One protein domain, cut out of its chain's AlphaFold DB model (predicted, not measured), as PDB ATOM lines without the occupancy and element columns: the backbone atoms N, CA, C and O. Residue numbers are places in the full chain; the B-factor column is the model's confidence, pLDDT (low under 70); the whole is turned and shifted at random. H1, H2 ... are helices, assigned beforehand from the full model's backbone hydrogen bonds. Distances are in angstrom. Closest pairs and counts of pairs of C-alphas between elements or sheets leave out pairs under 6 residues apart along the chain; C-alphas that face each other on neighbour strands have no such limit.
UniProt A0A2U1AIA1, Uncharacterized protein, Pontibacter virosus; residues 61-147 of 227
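What this domain is: This is residues 61 to 147 of the 227 residues of an uncharacterized protein of Pontibacter virosus (UniProt A0A2U1AIA1). There is little regular structure here: long loops with three short helices, H2 crosswise near the last residues of H3, and H1 near both. Before them, residues 71 to 89 fold back on themselves through two short antiparallel pairings, 71 to 72 with 88 to 89 and 76 to 77 with 84 to 85. The 87 printed residues, with H1, H2 and H3 in that order and no named strand, are all helix by class, though only 21 are in named elements. The whole is compact, radius of gyration of the C-alphas 12.3 A, spanning 38 by 27 by 21 A.

Where its parts are: Start at C-alpha 61 (334.724, 359.250, 234.647); residues 61 to 103 hold no named element. Find H1, residues 104 to 108, from (326.591, 369.540, 238.801), then H2, residues 111 to 116. H3, residues 132 to 141, runs 13.3 A to C-alpha 141 (335.572, 367.650, 239.154).

How they stand to each other: Look at Ala 113 and Thr 140, the closest C-alphas of H2 and H3, 5.3 A apart; these helices touch, about perpendicular at 80 degrees. H1 and H3 only just touch, with 3 pairs of C-alphas within 8 A, closest Lys 108 and Arg 141 at 4.9 A. H1 and H2 are close but not clearly touching, closest C-alphas Cys 106 and Ala 112, 5.2 A. In H1, H2 and H3 every O i to N i+4 pair is within hydrogen-bond range.

The domain as a whole: The C-alphas of Asn 75 and Glu 130 are farthest apart, 38.2 A. Residues 128 to 133, of which 132 to 133 belong to H3, stand free. H1 to H2 is a tight link, H2 to H3 a long one. The printed part has no cut, and no printed residue is under 70 in pLDDT.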
ATOM      1  N   TYR A  61     334.654 360.480 233.857       98.75
ATOM      2  CA  TYR A  61     334.724 359.250 234.647       98.75
ATOM      3  C   TYR A  61     333.374 358.828 235.247       98.75
ATOM      4  O   TYR A  61     333.233 357.690 235.670       98.75
ATOM      5  N   ASN A  62     332.346 359.681 235.223       98.38
ATOM      6  CA  ASN A  62     330.987 359.305 235.637       98.38
ATOM      7  C   ASN A  62     329.921 359.829 234.651       98.38
ATOM      8  O   ASN A  62     329.105 360.694 234.985       98.38
ATOM      9  N   PRO A  63     329.929 359.346 233.393       97.44
ATOM     10  CA  PRO A  63     329.109 359.906 232.317       97.44
ATOM     11  C   PRO A  63     327.603 359.671 232.493       97.44
ATOM     12  O   PRO A  63     326.804 360.339 231.839       97.44
ATOM     13  N   HIS A  64     327.205 358.739 233.365       96.44
ATOM     14  CA  HIS A  64     325.805 358.377 233.614       96.44
ATOM     15  C   HIS A  64     325.327 358.772 235.015       96.44
ATOM     16  O   HIS A  64     324.304 358.255 235.456       96.44
ATOM     17  N   ALA A  65     326.012 359.700 235.692       97.69
ATOM     18  CA  ALA A  65     325.701 360.114 237.064       97.69
ATOM     19  C   ALA A  65     324.211 360.451 237.299       97.69
ATOM     20  O   ALA A  65     323.663 360.102 238.342       97.69
ATOM     21  N   GLU A  66     323.526 361.065 236.325       96.31
ATOM     22  CA  GLU A  66     322.077 361.322 236.416       96.31
ATOM     23  C   GLU A  66     321.255 360.022 236.449       96.31
ATOM     24  O   GLU A  66     320.392 359.829 237.303       96.31
ATOM     25  N   LYS A  67     321.547 359.089 235.537       96.00
ATOM     26  CA  LYS A  67     320.830 357.808 235.427       96.00
ATOM     27  C   LYS A  67     321.087 356.893 236.621       96.00
ATOM     28  O   LYS A  67     320.222 356.096 236.963       96.00
ATOM     29  N   LEU A  68     322.266 357.010 237.228       96.31
ATOM     30  CA  LEU A  68     322.660 356.266 238.424       96.31
ATOM     31  C   LEU A  68     322.083 356.871 239.714       96.31
ATOM     32  O   LEU A  68     322.317 356.331 240.790       96.31
ATOM     33  N   GLY A  69     321.353 357.991 239.632       96.69
ATOM     34  CA  GLY A  69     320.782 358.668 240.799       96.69
ATOM     35  C   GLY A  69     321.812 359.379 241.683       96.69
ATOM     36  O   GLY A  69     321.443 359.894 242.735       96.69
ATOM     37  N   ILE A  70     323.070 359.439 241.241       97.88
ATOM     38  CA  ILE A  70     324.174 360.169 241.877       97.88
ATOM     39  C   ILE A  70     323.932 361.680 241.756       97.88
ATOM     40  O   ILE A  70     324.156 362.453 242.688       97.88
ATOM     41  N   ILE A  71     323.416 362.103 240.602       98.50
ATOM     42  CA  ILE A  71     322.836 363.428 240.397       98.50
ATOM     43  C   ILE A  71     321.335 363.243 240.181       98.50
ATOM     44  O   ILE A  71     320.923 362.529 239.273       98.50
ATOM     45  N   LYS A  72     320.501 363.901 240.983       97.94
ATOM     46  CA  LYS A  72     319.042 363.844 240.841       97.94
ATOM     47  C   LYS A  72     318.502 365.131 240.249       97.94
ATOM     48  O   LYS A  72     319.026 366.211 240.512       97.94
ATOM     49  N   LYS A  73     317.429 365.002 239.467       96.69
ATOM     50  CA  LYS A  73     316.631 366.135 239.000       96.69
ATOM     51  C   LYS A  73     315.717 366.611 240.130       96.69
ATOM     52  O   LYS A  73     314.579 366.164 240.254       96.69
ATOM     53  N   GLU A  74     316.256 367.475 240.973       96.19
ATOM     54  CA  GLU A  74     315.599 368.051 242.137       96.19
ATOM     55  C   GLU A  74     316.096 369.489 242.333       96.19
ATOM     56  O   GLU A  74     317.263 369.803 242.083       96.19
ATOM     57  N   ASN A  75     315.180 370.372 242.740       96.00
ATOM     58  CA  ASN A  75     315.473 371.790 242.892       96.00
ATOM     59  C   ASN A  75     316.352 372.043 244.121       96.00
ATOM     60  O   ASN A  75     316.028 371.603 245.220       96.00
ATOM     61  N   THR A  76     317.417 372.817 243.945       95.75
ATOM     62  CA  THR A  76     318.322 373.239 245.015       95.75
ATOM     63  C   THR A  76     318.761 374.681 244.803       95.75
ATOM     64  O   THR A  76     318.998 375.112 243.670       95.75
ATOM     65  N   LYS A  77     318.963 375.409 245.903       98.25
ATOM     66  CA  LYS A  77     319.790 376.612 245.894       98.25
ATOM     67  C   LYS A  77     321.222 376.189 246.190       98.25
ATOM     68  O   LYS A  77     321.569 375.933 247.340       98.25
ATOM     69  N   CYS A  78     322.052 376.108 245.150       98.44
ATOM     70  CA  CYS A  78     323.406 375.569 245.277       98.44
ATOM     71  C   CYS A  78     324.216 376.361 246.321       98.44
ATOM     72  O   CYS A  78     324.367 377.574 246.161       98.44
ATOM     73  N   PRO A  79     324.821 375.715 247.333       98.25
ATOM     74  CA  PRO A  79     325.574 376.419 248.371       98.25
ATOM     75  C   PRO A  79     326.896 377.000 247.846       98.25
ATOM     76  O   PRO A  79     327.547 377.778 248.536       98.25
ATOM     77  N   VAL A  80     327.324 376.633 246.633       98.31
ATOM     78  CA  VAL A  80     328.567 377.117 246.015       98.31
ATOM     79  C   VAL A  80     328.327 378.407 245.237       98.31
ATOM     80  O   VAL A  80     328.923 379.429 245.566       98.31
ATOM     81  N   CYS A  81     327.452 378.359 244.226       98.00
ATOM     82  CA  CYS A  81     327.184 379.487 243.326       98.00
ATOM     83  C   CYS A  81     325.937 380.304 243.687       98.00
ATOM     84  O   CYS A  81     325.660 381.292 243.013       98.00
ATOM     85  N   GLU A  82     325.178 379.887 244.704       97.88
ATOM     86  CA  GLU A  82     323.955 380.537 245.204       97.88
ATOM     87  C   GLU A  82     322.809 380.645 244.183       97.88
ATOM     88  O   GLU A  82     321.798 381.300 244.447       97.88
ATOM     89  N   GLN A  83     322.940 379.983 243.030       97.38
ATOM     90  CA  GLN A  83     321.920 379.939 241.986       97.38
ATOM     91  C   GLN A  83     320.904 378.826 242.257       97.38
ATOM     92  O   GLN A  83     321.266 377.740 242.716       97.38
ATOM     93  N   GLU A  84     319.649 379.089 241.893       97.25
ATOM     94  CA  GLU A  84     318.612 378.062 241.789       97.25
ATOM     95  C   GLU A  84     318.949 377.105 240.636       97.25
ATOM     96  O   GLU A  84     319.296 377.528 239.525       97.25
ATOM     97  N   ARG A  85     318.887 375.803 240.910       96.31
ATOM     98  CA  ARG A  85     319.265 374.724 239.992       96.31
ATOM     99  C   ARG A  85     318.257 373.596 240.065       96.31
ATOM    100  O   ARG A  85     317.740 373.312 241.133       96.31
ATOM    101  N   GLU A  86     318.043 372.922 238.940       96.19
ATOM    102  CA  GLU A  86     317.115 371.786 238.824       96.19
ATOM    103  C   GLU A  86     317.787 370.427 239.073       96.19
ATOM    104  O   GLU A  86     317.164 369.384 238.883       96.19
ATOM    105  N   TYR A  87     319.075 370.435 239.428       98.00
ATOM    106  CA  TYR A  87     319.860 369.231 239.652       98.00
ATOM    107  C   TYR A  87     320.731 369.359 240.892       98.00
ATOM    108  O   TYR A  87     321.402 370.379 241.090       98.00
ATOM    109  N   VAL A  88     320.780 368.276 241.659       98.19
ATOM    110  CA  VAL A  88     321.503 368.171 242.924       98.19
ATOM    111  C   VAL A  88     322.327 366.893 242.965       98.19
ATOM    112  O   VAL A  88     321.861 365.810 242.608       98.19
ATOM    113  N   TYR A  89     323.571 367.026 243.402       98.56
ATOM    114  CA  TYR A  89     324.447 365.910 243.710       98.56
ATOM    115  C   TYR A  89     324.117 365.314 245.082       98.56
ATOM    116  O   TYR A  89     323.873 366.057 246.030       98.56
ATOM    117  N   GLN A  90     324.085 363.986 245.172       97.38
ATOM    118  CA  GLN A  90     323.655 363.250 246.367       97.38
ATOM    119  C   GLN A  90     324.814 362.800 247.269       97.38
ATOM    120  O   GLN A  90     324.563 362.200 248.307       97.38
ATOM    121  N   GLY A  91     326.059 363.100 246.894       94.19
ATOM    122  CA  GLY A  91     327.249 362.630 247.599       94.19
ATOM    123  C   GLY A  91     327.901 361.411 246.935       94.19
ATOM    124  O   GLY A  91     327.358 360.879 245.959       94.19
ATOM    125  N   PRO A  92     329.083 361.007 247.430       95.81
ATOM    126  CA  PRO A  92     329.802 361.574 248.582       95.81
ATOM    127  C   PRO A  92     330.518 362.912 248.306       95.81
ATOM    128  O   PRO A  92     330.939 363.210 247.195       95.81
ATOM    129  N   PHE A  93     330.685 363.745 249.335       97.81
ATOM    130  CA  PHE A  93     331.574 364.911 249.280       97.81
ATOM    131  C   PHE A  93     332.327 365.022 250.604       97.81
ATOM    132  O   PHE A  93     331.726 365.229 251.657       97.81
ATOM    133  N   TYR A  94     333.636 364.821 250.539       96.62
ATOM    134  CA  TYR A  94     334.542 364.767 251.673       96.62
ATOM    135  C   TYR A  94     335.100 366.167 251.936       96.62
ATOM    136  O   TYR A  94     335.969 366.639 251.208       96.62
ATOM    137  N   SER A  95     334.581 366.839 252.962       97.00
ATOM    138  CA  SER A  95     335.034 368.156 253.428       97.00
ATOM    139  C   SER A  95     334.862 368.286 254.942       97.00
ATOM    140  O   SER A  95     334.102 367.531 255.548       97.00
ATOM    141  N   GLU A  96     335.538 369.258 255.567       97.06
ATOM    142  CA  GLU A  96     335.296 369.590 256.982       97.06
ATOM    143  C   GLU A  96     333.864 370.108 257.203       97.06
ATOM    144  O   GLU A  96     333.219 369.792 258.204       97.06
ATOM    145  N   ASP A  97     333.358 370.888 256.245       95.94
ATOM    146  CA  ASP A  97     331.983 371.372 256.236       95.94
ATOM    147  C   ASP A  97     331.005 370.260 255.824       95.94
ATOM    148  O   ASP A  97     331.247 369.510 254.878       95.94
ATOM    149  N   GLN A  98     329.841 370.208 256.473       93.38
ATOM    150  CA  GLN A  98     328.717 369.392 256.008       93.38
ATOM    151  C   GLN A  98     327.955 370.150 254.920       93.38
ATOM    152  O   GLN A  98     327.192 371.076 255.210       93.38
ATOM    153  N   VAL A  99     328.183 369.773 253.661       95.25
ATOM    154  CA  VAL A  99     327.622 370.458 252.492       95.25
ATOM    155  C   VAL A  99     326.760 369.506 251.675       95.25
ATOM    156  O   VAL A  99     327.234 368.513 251.137       95.25
ATOM    157  N   GLU A 100     325.498 369.878 251.500       95.50
ATOM    158  CA  GLU A 100     324.551 369.203 250.612       95.50
ATOM    159  C   GLU A 100     324.023 370.190 249.563       95.50
ATOM    160  O   GLU A 100     324.205 371.404 249.672       95.50
ATOM    161  N   GLY A 101     323.353 369.699 248.519       97.12
ATOM    162  CA  GLY A 101     322.715 370.592 247.548       97.12
ATOM    163  C   GLY A 101     323.648 371.131 246.457       97.12
ATOM    164  O   GLY A 101     323.254 372.042 245.724       97.12
ATOM    165  N   ILE A 102     324.877 370.606 246.336       98.56
ATOM    166  CA  ILE A 102     325.854 371.021 245.316       98.56
ATOM    167  C   ILE A 102     325.296 370.721 243.921       98.56
ATOM    168  O   ILE A 102     324.848 369.610 243.636       98.56
ATOM    169  N   CYS A 103     325.329 371.712 243.027       98.38
ATOM    170  CA  CYS A 103     324.871 371.522 241.656       98.38
ATOM    171  C   CYS A 103     325.976 370.945 240.750       98.38
ATOM    172  O   CYS A 103     327.152 371.268 240.940       98.38
ATOM    173  N   PRO A 104     325.622 370.177 239.701       98.25
ATOM    174  CA  PRO A 104     326.591 369.540 238.801       98.25
ATOM    175  C   PRO A 104     327.587 370.502 238.146       98.25
ATOM    176  O   PRO A 104     328.731 370.141 237.882       98.25
ATOM    177  N   TRP A 105     327.178 371.743 237.883       98.12
ATOM    178  CA  TRP A 105     328.045 372.746 237.265       98.12
ATOM    179  C   TRP A 105     329.210 373.149 238.166       98.12
ATOM    180  O   TRP A 105     330.331 373.261 237.679       98.12
ATOM    181  N   CYS A 106     328.959 373.284 239.472       98.56
ATOM    182  CA  CYS A 106     329.997 373.602 240.451       98.56
ATOM    183  C   CYS A 106     330.951 372.430 240.716       98.56
ATOM    184  O   CYS A 106     332.080 372.640 241.156       98.56
ATOM    185  N   ILE A 107     330.506 371.203 240.437       98.62
ATOM    186  CA  ILE A 107     331.389 370.034 240.369       98.62
ATOM    187  C   ILE A 107     332.262 370.160 239.118       98.62
ATOM    188  O   ILE A 107     333.483 370.184 239.203       98.62
ATOM    189  N   LYS A 108     331.650 370.329 237.939       98.31
ATOM    190  CA  LYS A 108     332.361 370.305 236.650       98.31
ATOM    191  C   LYS A 108     333.474 371.350 236.530       98.31
ATOM    192  O   LYS A 108     334.516 371.073 235.917       98.31
ATOM    193  N   ASP A 109     333.245 372.551 237.053       98.06
ATOM    194  CA  ASP A 109     334.216 373.649 237.018       98.06
ATOM    195  C   ASP A 109     335.201 373.646 238.204       98.06
ATOM    196  O   ASP A 109     336.143 374.439 238.205       98.06
ATOM    197  N   GLY A 110     335.021 372.743 239.174       98.50
ATOM    198  CA  GLY A 110     335.862 372.607 240.367       98.50
ATOM    199  C   GLY A 110     335.618 373.669 241.442       98.50
ATOM    200  O   GLY A 110     336.349 373.720 242.431       98.50
ATOM    201  N   SER A 111     334.611 374.535 241.285       98.69
ATOM    202  CA  SER A 111     334.315 375.587 242.266       98.69
ATOM    203  C   SER A 111     333.852 375.032 243.611       98.69
ATOM    204  O   SER A 111     334.154 375.637 244.637       98.69
ATOM    205  N   ALA A 112     333.164 373.887 243.625       98.56
ATOM    206  CA  ALA A 112     332.735 373.219 244.850       98.56
ATOM    207  C   ALA A 112     333.931 372.728 245.677       98.56
ATOM    208  O   ALA A 112     334.092 373.160 246.817       98.56
ATOM    209  N   ALA A 113     334.799 371.915 245.065       98.56
ATOM    210  CA  ALA A 113     336.025 371.416 245.682       98.56
ATOM    211  C   ALA A 113     336.902 372.565 246.196       98.56
ATOM    212  O   ALA A 113     337.301 372.586 247.353       98.56
ATOM    213  N   LYS A 114     337.098 373.607 245.375       98.69
ATOM    214  CA  LYS A 114     337.875 374.790 245.762       98.69
ATOM    215  C   LYS A 114     337.274 375.566 246.938       98.69
ATOM    216  O   LYS A 114     338.023 376.139 247.722       98.69
ATOM    217  N   LYS A 115     335.944 375.686 247.015       98.62
ATOM    218  CA  LYS A 115     335.277 376.480 248.060       98.62
ATOM    219  C   LYS A 115     335.398 375.824 249.432       98.62
ATOM    220  O   LYS A 115     335.560 376.551 250.406       98.62
ATOM    221  N   TYR A 116     335.290 374.501 249.479       98.38
ATOM    222  CA  TYR A 116     335.213 373.728 250.720       98.38
ATOM    223  C   TYR A 116     336.475 372.920 251.027       98.38
ATOM    224  O   TYR A 116     336.453 372.134 251.964       98.38
ATOM    225  N   ASP A 117     337.537 373.096 250.230       98.00
ATOM    226  CA  ASP A 117     338.760 372.284 250.295       98.00
ATOM    227  C   ASP A 117     338.436 370.781 250.367       98.00
ATOM    228  O   ASP A 117     338.909 370.053 251.233       98.00
ATOM    229  N   GLY A 118     337.510 370.360 249.500       97.88
ATOM    230  CA  GLY A 118     336.874 369.049 249.568       97.88
ATOM    231  C   GLY A 118     336.993 368.244 248.284       97.88
ATOM    232  O   GLY A 118     337.237 368.786 247.202       97.88
ATOM    233  N   GLU A 119     336.758 366.944 248.405       98.38
ATOM    234  CA  GLU A 119     336.906 365.969 247.329       98.38
ATOM    235  C   GLU A 119     335.618 365.162 247.135       98.38
ATOM    236  O   GLU A 119     334.911 364.819 248.076       98.38
ATOM    237  N   PHE A 120     335.293 364.842 245.890       98.50
ATOM    238  CA  PHE A 120     334.173 363.976 245.515       98.50
ATOM    239  C   PHE A 120     334.542 362.490 245.518       98.50
ATOM    240  O   PHE A 120     333.669 361.637 245.418       98.50
ATOM    241  N   GLN A 121     335.835 362.191 245.591       98.44
ATOM    242  CA  GLN A 121     336.396 360.852 245.649       98.44
ATOM    243  C   GLN A 121     337.679 360.939 246.468       98.44
ATOM    244  O   GLN A 121     338.509 361.793 246.172       98.44
ATOM    245  N   ASP A 122     337.847 360.050 247.445       97.31
ATOM    246  CA  ASP A 122     339.093 359.945 248.204       97.31
ATOM    247  C   ASP A 122     340.235 359.505 247.279       97.31
ATOM    248  O   ASP A 122     340.205 358.406 246.706       97.31
ATOM    249  N   ALA A 123     341.244 360.366 247.148       96.62
ATOM    250  CA  ALA A 123     342.429 360.115 246.339       96.62
ATOM    251  C   ALA A 123     343.181 358.840 246.756       96.62
ATOM    252  O   ALA A 123     343.726 358.148 245.895       96.62
ATOM    253  N   ALA A 124     343.194 358.499 248.052       97.12
ATOM    254  CA  ALA A 124     343.889 357.312 248.558       97.12
ATOM    255  C   ALA A 124     343.207 355.997 248.147       97.12
ATOM    256  O   ALA A 124     343.825 354.932 248.203       97.12
ATOM    257  N   SER A 125     341.954 356.077 247.703       97.50
ATOM    258  CA  SER A 125     341.139 354.937 247.283       97.50
ATOM    259  C   SER A 125     341.083 354.768 245.757       97.50
ATOM    260  O   SER A 125     340.347 353.930 245.230       97.50
ATOM    261  N   CYS A 126     341.897 355.525 245.022       98.38
ATOM    262  CA  CYS A 126     342.051 355.432 243.573       98.38
ATOM    263  C   CYS A 126     343.220 354.506 243.185       98.38
ATOM    264  O   CYS A 126     344.264 354.504 243.832       98.38
ATOM    265  N   GLU A 127     343.074 353.730 242.103       98.44
ATOM    266  CA  GLU A 127     344.216 353.055 241.465       98.44
ATOM    267  C   GLU A 127     345.159 354.076 240.796       98.44
ATOM    268  O   GLU A 127     344.749 355.172 240.410       98.44
ATOM    269  N   ASP A 128     346.427 353.699 240.609       98.19
ATOM    270  CA  ASP A 128     347.427 354.569 239.987       98.19
ATOM    271  C   ASP A 128     347.074 354.937 238.534       98.19
ATOM    272  O   ASP A 128     346.545 354.130 237.758       98.19
ATOM    273  N   VAL A 129     347.458 356.152 238.140       98.50
ATOM    274  CA  VAL A 129     347.331 356.695 236.779       98.50
ATOM    275  C   VAL A 129     348.633 357.364 236.340       98.50
ATOM    276  O   VAL A 129     349.472 357.733 237.155       98.50
ATOM    277  N   GLU A 130     348.822 357.537 235.031       98.38
ATOM    278  CA  GLU A 130     350.072 358.075 234.472       98.38
ATOM    279  C   GLU A 130     350.266 359.572 234.732       98.38
ATOM    280  O   GLU A 130     351.386 360.077 234.623       98.38
ATOM    281  N   LYS A 131     349.186 360.301 235.035       98.38
ATOM    282  CA  LYS A 131     349.226 361.750 235.204       98.38
ATOM    283  C   LYS A 131     348.390 362.224 236.379       98.38
ATOM    284  O   LYS A 131     347.211 361.904 236.487       98.38
ATOM    285  N   GLU A 132     348.977 363.136 237.143       98.00
ATOM    286  CA  GLU A 132     348.324 363.819 238.262       98.00
ATOM    287  C   GLU A 132     347.049 364.573 237.844       98.00
ATOM    288  O   GLU A 132     346.077 364.638 238.587       98.00
ATOM    289  N   GLU A 133     347.006 365.105 236.616       98.44
ATOM    290  CA  GLU A 133     345.828 365.821 236.109       98.44
ATOM    291  C   GLU A 133     344.564 364.945 236.059       98.44
ATOM    292  O   GLU A 133     343.456 365.467 236.203       98.44
ATOM    293  N   TYR A 134     344.719 363.626 235.893       98.69
ATOM    294  CA  TYR A 134     343.604 362.679 235.903       98.69
ATOM    295  C   TYR A 134     343.056 362.480 237.312       98.69
ATOM    296  O   TYR A 134     341.837 362.452 237.482       98.69
ATOM    297  N   LEU A 135     343.938 362.426 238.316       98.69
ATOM    298  CA  LEU A 135     343.548 362.359 239.724       98.69
ATOM    299  C   LEU A 135     342.818 363.634 240.136       98.69
ATOM    300  O   LEU A 135     341.702 363.551 240.634       98.69
ATOM    301  N   VAL A 136     343.364 364.805 239.804       98.56
ATOM    302  CA  VAL A 136     342.710 366.091 240.087       98.56
ATOM    303  C   VAL A 136     341.337 366.191 239.414       98.56
ATOM    304  O   VAL A 136     340.378 366.637 240.044       98.56
ATOM    305  N   GLU A 137     341.192 365.792 238.143       98.75
ATOM    306  CA  GLU A 137     339.881 365.785 237.470       98.75
ATOM    307  C   GLU A 137     338.887 364.837 238.155       98.75
ATOM    308  O   GLU A 137     337.706 365.175 238.296       98.75
ATOM    309  N   LEU A 138     339.347 363.660 238.578       98.81
ATOM    310  CA  LEU A 138     338.508 362.693 239.266       98.81
ATOM    311  C   LEU A 138     338.050 363.226 240.630       98.81
ATOM    312  O   LEU A 138     336.851 363.348 240.863       98.81
ATOM    313  N   THR A 139     338.982 363.604 241.500       98.69
ATOM    314  CA  THR A 139     338.673 363.931 242.899       98.69
ATOM    315  C   THR A 139     337.984 365.280 243.051       98.69
ATOM    316  O   THR A 139     337.150 365.441 243.934       98.69
ATOM    317  N   THR A 140     338.250 366.254 242.174       98.75
ATOM    318  CA  THR A 140     337.721 367.625 242.352       98.75
ATOM    319  C   THR A 140     336.608 368.002 241.380       98.75
ATOM    320  O   THR A 140     335.914 369.000 241.597       98.75
ATOM    321  N   ARG A 141     336.439 367.250 240.280       98.75
ATOM    322  CA  ARG A 141     335.572 367.650 239.154       98.75
ATOM    323  C   ARG A 141     334.675 366.551 238.598       98.75
ATOM    324  O   ARG A 141     333.996 366.778 237.590       98.75
ATOM    325  N   THR A 142     334.626 365.395 239.251       98.69
ATOM    326  CA  THR A 142     333.752 364.277 238.887       98.69
ATOM    327  C   THR A 142     332.854 363.935 240.071       98.69
ATOM    328  O   THR A 142     333.359 363.820 241.178       98.69
ATOM    329  N   PRO A 143     331.535 363.757 239.881       98.44
ATOM    330  CA  PRO A 143     330.670 363.280 240.950       98.44
ATOM    331  C   PRO A 143     331.078 361.850 241.332       98.44
ATOM    332  O   PRO A 143     331.042 360.952 240.482       98.44
ATOM    333  N   GLY A 144     331.440 361.646 242.597       98.06
ATOM    334  CA  GLY A 144     331.673 360.326 243.171       98.06
ATOM    335  C   GLY A 144     330.398 359.490 243.213       98.06
ATOM    336  O   GLY A 144     329.296 360.036 243.130       98.06
ATOM    337  N   TYR A 145     330.545 358.175 243.326       97.44
ATOM    338  CA  TYR A 145     329.436 357.261 243.611       97.44
ATOM    339  C   TYR A 145     329.460 356.871 245.089       97.44
ATOM    340  O   TYR A 145     330.460 357.126 245.744       97.44
ATOM    341  N   SER A 146     328.373 356.291 245.601       94.19
ATOM    342  CA  SER A 146     328.309 355.836 246.994       94.19
ATOM    343  C   SER A 146     328.466 354.323 247.096       94.19
ATOM    344  O   SER A 146     327.810 353.579 246.355       94.19
ATOM    345  N   GLY A 147     329.319 353.897 248.020       93.81
ATOM    346  CA  GLY A 147     329.505 352.511 248.437       93.81
ATOM    347  C   GLY A 147     328.892 352.202 249.803       93.81
ATOM    348  O   GLY A 147     328.459 353.100 250.529       93.81
TER     349      GLY A 147